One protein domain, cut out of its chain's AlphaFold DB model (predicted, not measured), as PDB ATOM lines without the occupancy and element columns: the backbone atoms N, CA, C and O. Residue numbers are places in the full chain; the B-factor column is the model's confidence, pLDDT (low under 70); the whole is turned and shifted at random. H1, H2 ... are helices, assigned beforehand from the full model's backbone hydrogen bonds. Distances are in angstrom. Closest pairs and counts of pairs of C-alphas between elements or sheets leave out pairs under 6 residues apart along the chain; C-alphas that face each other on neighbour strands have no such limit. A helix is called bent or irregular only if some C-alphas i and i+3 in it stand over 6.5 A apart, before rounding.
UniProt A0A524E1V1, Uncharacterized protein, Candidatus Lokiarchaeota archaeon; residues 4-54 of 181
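Overview. This is residues 4 to 54 of the 181 residues of an uncharacterized protein of Candidatus Lokiarchaeota archaeon (UniProt A0A524E1V1). A narrow helical hairpin, H1b and H2, has its contacts near the turn, and the arm H1a bends away from the other end of H1b. The 51 printed residues hold two named helices, H1 then H2, and no named strand: all helix. The whole is loose, radius of gyration of the C-alphas 13.6 A, and flat, spanning 38 by 31 by 10 A.

Arrangement. H1, residues 4 to 30, was assigned as one helix by its hydrogen bonds but is bent: C-alphas 14 and 17 are 7.7 A apart. Its arms H1a, residues 4 to 14, and H1b, residues 17 to 30, stand at a steep tilt of 69.7 degrees, only just short of about perpendicular. A tight link of one residue leads to H2, residues 32 to 54. H1b touches H2 with residues 24 to 28 alone, the closest C-alphas being Phe 28 and Ala 35, 5.0 A apart; this hairpin runs opposite ways at a shallow tilt of 18 degrees. H1a and H2 are apart. O i to N i+4 pairs are within hydrogen-bond range in 6 of 7, 9 of 10 and 16 of 19 cases in H1a, H1b and H2.

Along the chain. H1a begins at C-alpha 4 (-32.306, -2.684, -2.645) and is 15.9 A long; H1b is 20.9 A. H2, 32.9 A, ends at C-alpha 54 (-13.202, -15.030, -29.067) and is irregular, only just: C-alphas 49 and 52 are 6.7 A apart.

Size, cuts and confidence. Residues 4 to 16 and 47 to 54 stand free. The printed part has no cut. pLDDT is under 70 at residues 4 to 11, 13 and 50 to 54.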
ATOM      1  N   SER A   4     -31.601  -1.459  -2.248       61.66
ATOM      2  CA  SER A   4     -32.306  -2.684  -2.645       61.66
ATOM      3  C   SER A   4     -32.533  -2.871  -4.152       61.66
ATOM      4  O   SER A   4     -32.655  -4.005  -4.606       61.66
ATOM      5  N   ARG A   5     -32.600  -1.798  -4.956       57.22
ATOM      6  CA  ARG A   5     -32.848  -1.924  -6.410       57.22
ATOM      7  C   ARG A   5     -31.600  -2.301  -7.213       57.22
ATOM      8  O   ARG A   5     -31.732  -2.892  -8.281       57.22
ATOM      9  N   LEU A   6     -30.412  -1.957  -6.714       58.78
ATOM     10  CA  LEU A   6     -29.145  -2.248  -7.392       58.78
ATOM     11  C   LEU A   6     -28.765  -3.725  -7.233       58.78
ATOM     12  O   LEU A   6     -28.426  -4.372  -8.220       58.78
ATOM     13  N   ASP A   7     -28.965  -4.287  -6.039       65.12
ATOM     14  CA  ASP A   7     -28.686  -5.701  -5.753       65.12
ATOM     15  C   ASP A   7     -29.608  -6.643  -6.558       65.12
ATOM     16  O   ASP A   7     -29.190  -7.697  -7.040       65.12
ATOM     17  N   PHE A   8     -30.866  -6.239  -6.778       61.00
ATOM     18  CA  PHE A   8     -31.832  -7.008  -7.570       61.00
ATOM     19  C   PHE A   8     -31.458  -7.059  -9.062       61.00
ATOM     20  O   PHE A   8     -31.603  -8.094  -9.712       61.00
ATOM     21  N   LEU A   9     -30.920  -5.961  -9.605       64.25
ATOM     22  CA  LEU A   9     -30.412  -5.907 -10.979       64.25
ATOM     23  C   LEU A   9     -29.176  -6.795 -11.168       64.25
ATOM     24  O   LEU A   9     -29.054  -7.460 -12.199       64.25
ATOM     25  N   GLU A  10     -28.282  -6.850 -10.181       65.88
ATOM     26  CA  GLU A  10     -27.122  -7.748 -10.216       65.88
ATOM     27  C   GLU A  10     -27.526  -9.225 -10.140       65.88
ATOM     28  O   GLU A  10     -26.982 -10.050 -10.882       65.88
ATOM     29  N   LEU A  11     -28.527  -9.557  -9.320       65.12
ATOM     30  CA  LEU A  11     -29.108 -10.900  -9.247       65.12
ATOM     31  C   LEU A  11     -29.756 -11.311 -10.574       65.12
ATOM     32  O   LEU A  11     -29.473 -12.400 -11.080       65.12
ATOM     33  N   ILE A  12     -30.548 -10.429 -11.190       71.94
ATOM     34  CA  ILE A  12     -31.139 -10.675 -12.513       71.94
ATOM     35  C   ILE A  12     -30.036 -10.893 -13.550       71.94
ATOM     36  O   ILE A  12     -30.071 -11.878 -14.283       71.94
ATOM     37  N   ARG A  13     -28.998 -10.049 -13.582       68.94
ATOM     38  CA  ARG A  13     -27.885 -10.199 -14.534       68.94
ATOM     39  C   ARG A  13     -27.096 -11.496 -14.334       68.94
ATOM     40  O   ARG A  13     -26.493 -11.988 -15.284       68.94
ATOM     41  N   LYS A  14     -27.077 -12.055 -13.124       75.50
ATOM     42  CA  LYS A  14     -26.389 -13.319 -12.833       75.50
ATOM     43  C   LYS A  14     -27.231 -14.548 -13.197       75.50
ATOM     44  O   LYS A  14     -26.664 -15.532 -13.659       75.50
ATOM     45  N   TYR A  15     -28.558 -14.484 -13.044       83.06
ATOM     46  CA  TYR A  15     -29.452 -15.641 -13.216       83.06
ATOM     47  C   TYR A  15     -30.406 -15.577 -14.420       83.06
ATOM     48  O   TYR A  15     -31.141 -16.539 -14.648       83.06
ATOM     49  N   TRP A  16     -30.381 -14.511 -15.229       82.75
ATOM     50  CA  TRP A  16     -31.274 -14.361 -16.390       82.75
ATOM     51  C   TRP A  16     -31.222 -15.561 -17.343       82.75
ATOM     52  O   TRP A  16     -32.252 -15.973 -17.863       82.75
ATOM     53  N   PHE A  17     -30.044 -16.167 -17.521       81.88
ATOM     54  CA  PHE A  17     -29.864 -17.333 -18.383       81.88
ATOM     55  C   PHE A  17     -30.714 -18.531 -17.928       81.88
ATOM     56  O   PHE A  17     -31.401 -19.149 -18.739       81.88
ATOM     57  N   TYR A  18     -30.743 -18.813 -16.622       86.38
ATOM     58  CA  TYR A  18     -31.559 -19.892 -16.054       86.38
ATOM     59  C   TYR A  18     -33.053 -19.580 -16.135       86.38
ATOM     60  O   TYR A  18     -33.849 -20.472 -16.417       86.38
ATOM     61  N   ALA A  19     -33.431 -18.312 -15.945       85.50
ATOM     62  CA  ALA A  19     -34.817 -17.877 -16.090       85.50
ATOM     63  C   ALA A  19     -35.327 -18.065 -17.531       85.50
ATOM     64  O   ALA A  19     -36.440 -18.550 -17.730       85.50
ATOM     65  N   VAL A  20     -34.500 -17.755 -18.537       85.44
ATOM     66  CA  VAL A  20     -34.844 -17.970 -19.954       85.44
ATOM     67  C   VAL A  20     -34.982 -19.461 -20.272       85.44
ATOM     68  O   VAL A  20     -35.940 -19.851 -20.934       85.44
ATOM     69  N   ILE A  21     -34.093 -20.315 -19.754       86.50
ATOM     70  CA  ILE A  21     -34.201 -21.775 -19.922       86.50
ATOM     71  C   ILE A  21     -35.486 -22.315 -19.285       86.50
ATOM     72  O   ILE A  21     -36.195 -23.102 -19.911       86.50
ATOM     73  N   ALA A  22     -35.819 -21.874 -18.070       88.88
ATOM     74  CA  ALA A  22     -37.046 -22.281 -17.392       88.88
ATOM     75  C   ALA A  22     -38.298 -21.847 -18.173       88.88
ATOM     76  O   ALA A  22     -39.225 -22.638 -18.335       88.88
ATOM     77  N   ALA A  23     -38.309 -20.631 -18.725       86.56
ATOM     78  CA  ALA A  23     -39.405 -20.153 -19.564       86.56
ATOM     79  C   ALA A  23     -39.569 -20.999 -20.840       86.56
ATOM     80  O   ALA A  23     -40.686 -21.390 -21.176       86.56
ATOM     81  N   ILE A  24     -38.466 -21.347 -21.512       87.56
ATOM     82  CA  ILE A  24     -38.482 -22.248 -22.677       87.56
ATOM     83  C   ILE A  24     -39.045 -23.623 -22.292       87.56
ATOM     84  O   ILE A  24     -39.849 -24.186 -23.035       87.56
ATOM     85  N   PHE A  25     -38.676 -24.142 -21.118       89.62
ATOM     86  CA  PHE A  25     -39.173 -25.422 -20.613       89.62
ATOM     87  C   PHE A  25     -40.685 -25.402 -20.348       89.62
ATOM     88  O   PHE A  25     -41.386 -26.336 -20.729       89.62
ATOM     89  N   VAL A  26     -41.214 -24.320 -19.768       89.88
ATOM     90  CA  VAL A  26     -42.665 -24.155 -19.577       89.88
ATOM     91  C   VAL A  26     -43.384 -24.090 -20.927       89.88
ATOM     92  O   VAL A  26     -44.373 -24.791 -21.120       89.88
ATOM     93  N   ILE A  27     -42.869 -23.321 -21.893       88.06
ATOM     94  CA  ILE A  27     -43.459 -23.210 -23.240       88.06
ATOM     95  C   ILE A  27     -43.468 -24.569 -23.957       88.06
ATOM     96  O   ILE A  27     -44.433 -24.894 -24.651       88.06
ATOM     97  N   PHE A  28     -42.438 -25.393 -23.752       89.38
ATOM     98  CA  PHE A  28     -42.344 -26.734 -24.332       89.38
ATOM     99  C   PHE A  28     -43.487 -27.665 -23.903       89.38
ATOM    100  O   PHE A  28     -43.918 -28.496 -24.706       89.38
ATOM    101  N   LEU A  29     -44.016 -27.505 -22.684       90.62
ATOM    102  CA  LEU A  29     -45.149 -28.300 -22.195       90.62
ATOM    103  C   LEU A  29     -46.455 -27.992 -22.945       90.62
ATOM    104  O   LEU A  29     -47.279 -28.888 -23.106       90.62
ATOM    105  N   PHE A  30     -46.628 -26.761 -23.437       91.06
ATOM    106  CA  PHE A  30     -47.839 -26.330 -24.145       91.06
ATOM    107  C   PHE A  30     -47.717 -26.439 -25.667       91.06
ATOM    108  O   PHE A  30     -48.675 -26.816 -26.338       91.06
ATOM    109  N   ASN A  31     -46.554 -26.103 -26.236       90.94
ATOM    110  CA  ASN A  31     -46.343 -26.138 -27.681       90.94
ATOM    111  C   ASN A  31     -44.885 -26.461 -28.040       90.94
ATOM    112  O   ASN A  31     -44.000 -25.601 -28.031       90.94
ATOM    113  N   ARG A  32     -44.661 -27.719 -28.436       88.81
ATOM    114  CA  ARG A  32     -43.331 -28.237 -28.792       88.81
ATOM    115  C   ARG A  32     -42.720 -27.525 -30.002       88.81
ATOM    116  O   ARG A  32     -41.527 -27.243 -29.987       88.81
ATOM    117  N   LEU A  33     -43.516 -27.204 -31.027       90.12
ATOM    118  CA  LEU A  33     -43.029 -26.546 -32.247       90.12
ATOM    119  C   LEU A  33     -42.543 -25.122 -31.960       90.12
ATOM    120  O   LEU A  33     -41.440 -24.760 -32.369       90.12
ATOM    121  N   LEU A  34     -43.318 -24.332 -31.210       88.62
ATOM    122  CA  LEU A  34     -42.910 -22.981 -30.805       88.62
ATOM    123  C   LEU A  34     -41.655 -22.999 -29.926       88.62
ATOM    124  O   LEU A  34     -40.748 -22.195 -30.134       88.62
ATOM    125  N   ALA A  35     -41.568 -23.939 -28.982       88.50
ATOM    126  CA  ALA A  35     -40.399 -24.067 -28.118       88.50
ATOM    127  C   ALA A  35     -39.112 -24.359 -28.909       88.50
ATOM    128  O   ALA A  35     -38.066 -23.785 -28.596       88.50
ATOM    129  N   ILE A  36     -39.179 -25.187 -29.960       89.81
ATOM    130  CA  ILE A  36     -38.030 -25.474 -30.839       89.81
ATOM    131  C   ILE A  36     -37.546 -24.198 -31.539       89.81
ATOM    132  O   ILE A  36     -36.353 -23.895 -31.490       89.81
ATOM    133  N   TRP A  37     -38.451 -23.409 -32.128       92.94
ATOM    134  CA  TRP A  37     -38.094 -22.150 -32.799       92.94
ATOM    135  C   TRP A  37     -37.469 -21.130 -31.844       92.94
ATOM    136  O   TRP A  37     -36.447 -20.522 -32.169       92.94
ATOM    137  N   ILE A  38     -38.038 -20.979 -30.645       88.00
ATOM    138  CA  ILE A  38     -37.515 -20.069 -29.616       88.00
ATOM    139  C   ILE A  38     -36.135 -20.529 -29.141       88.00
ATOM    140  O   ILE A  38     -35.230 -19.707 -29.007       88.00
ATOM    141  N   THR A  39     -35.943 -21.834 -28.942       89.25
ATOM    142  CA  THR A  39     -34.647 -22.399 -28.540       89.25
ATOM    143  C   THR A  39     -33.588 -22.160 -29.608       89.25
ATOM    144  O   THR A  39     -32.473 -21.758 -29.284       89.25
ATOM    145  N   PHE A  40     -33.934 -22.352 -30.882       92.25
ATOM    146  CA  PHE A  40     -33.023 -22.104 -31.994       92.25
ATOM    147  C   PHE A  40     -32.644 -20.620 -32.098       92.25
ATOM    148  O   PHE A  40     -31.460 -20.288 -32.174       92.25
ATOM    149  N   GLY A  41     -33.625 -19.716 -32.003       90.19
ATOM    150  CA  GLY A  41     -33.382 -18.272 -31.963       90.19
ATOM    151  C   GLY A  41     -32.514 -17.853 -30.772       90.19
ATOM    152  O   GLY A  41     -31.563 -17.090 -30.933       90.19
ATOM    153  N   PHE A  42     -32.778 -18.404 -29.586       88.38
ATOM    154  CA  PHE A  42     -31.977 -18.156 -28.389       88.38
ATOM    155  C   PHE A  42     -30.533 -18.640 -28.551       88.38
ATOM    156  O   PHE A  42     -29.604 -17.906 -28.221       88.38
ATOM    157  N   LEU A  43     -30.327 -19.831 -29.121       88.00
ATOM    158  CA  LEU A  43     -28.999 -20.351 -29.443       88.00
ATOM    159  C   LEU A  43     -28.235 -19.400 -30.364       88.00
ATOM    160  O   LEU A  43     -27.078 -19.096 -30.084       88.00
ATOM    161  N   ILE A  44     -28.881 -18.878 -31.411       88.12
ATOM    162  CA  ILE A  44     -28.272 -17.884 -32.305       88.12
ATOM    163  C   ILE A  44     -27.869 -16.630 -31.524       88.12
ATOM    164  O   ILE A  44     -26.741 -16.167 -31.668       88.12
ATOM    165  N   VAL A  45     -28.749 -16.099 -30.671       86.25
ATOM    166  CA  VAL A  45     -28.473 -14.903 -29.854       86.25
ATOM    167  C   VAL A  45     -27.307 -15.135 -28.891       86.25
ATOM    168  O   VAL A  45     -26.417 -14.290 -28.798       86.25
ATOM    169  N   VAL A  46     -27.262 -16.285 -28.214       82.19
ATOM    170  CA  VAL A  46     -26.147 -16.679 -27.340       82.19
ATOM    171  C   VAL A  46     -24.859 -16.761 -28.156       82.19
ATOM    172  O   VAL A  46     -23.865 -16.117 -27.829       82.19
ATOM    173  N   VAL A  47     -24.876 -17.480 -29.270       79.19
ATOM    174  CA  VAL A  47     -23.720 -17.593 -30.160       79.19
ATOM    175  C   VAL A  47     -23.236 -16.201 -30.590       79.19
ATOM    176  O   VAL A  47     -22.047 -15.911 -30.472       79.19
ATOM    177  N   PHE A  48     -24.136 -15.287 -30.961       77.44
ATOM    178  CA  PHE A  48     -23.794 -13.921 -31.366       77.44
ATOM    179  C   PHE A  48     -23.296 -13.024 -30.223       77.44
ATOM    180  O   PHE A  48     -22.465 -12.149 -30.454       77.44
ATOM    181  N   LEU A  49     -23.770 -13.224 -28.991       73.25
ATOM    182  CA  LEU A  49     -23.313 -12.483 -27.810       73.25
ATOM    183  C   LEU A  49     -21.927 -12.938 -27.339       73.25
ATOM    184  O   LEU A  49     -21.103 -12.106 -26.957       73.25
ATOM    185  N   TYR A  50     -21.645 -14.243 -27.387       66.81
ATOM    186  CA  TYR A  50     -20.412 -14.813 -26.837       66.81
ATOM    187  C   TYR A  50     -19.278 -14.948 -27.877       66.81
ATOM    188  O   TYR A  50     -18.109 -14.770 -27.519       66.81
ATOM    189  N   LEU A  51     -19.568 -15.160 -29.171       64.81
ATOM    190  CA  LEU A  51     -18.556 -15.254 -30.247       64.81
ATOM    191  C   LEU A  51     -17.653 -14.017 -30.428       64.81
ATOM    192  O   LEU A  51     -16.453 -14.199 -30.668       64.81
ATOM    193  N   PRO A  52     -18.143 -12.760 -30.336       58.12
ATOM    194  CA  PRO A  52     -17.313 -11.582 -30.576       58.12
ATOM    195  C   PRO A  52     -16.088 -11.538 -29.659       58.12
ATOM    196  O   PRO A  52     -15.024 -11.076 -30.085       58.12
ATOM    197  N   SER A  53     -16.220 -12.070 -28.438       58.19
ATOM    198  CA  SER A  53     -15.162 -12.126 -27.423       58.19
ATOM    199  C   SER A  53     -13.984 -13.033 -27.815       58.19
ATOM    200  O   SER A  53     -12.840 -12.709 -27.496       58.19
ATOM    201  N   LEU A  54     -14.231 -14.100 -28.583       61.09
ATOM    202  CA  LEU A  54     -13.202 -15.030 -29.067       61.09
ATOM    203  C   LEU A  54     -12.403 -14.436 -30.239       61.09
ATOM    204  O   LEU A  54     -11.195 -14.638 -30.348       61.09
TER     205      LEU A  54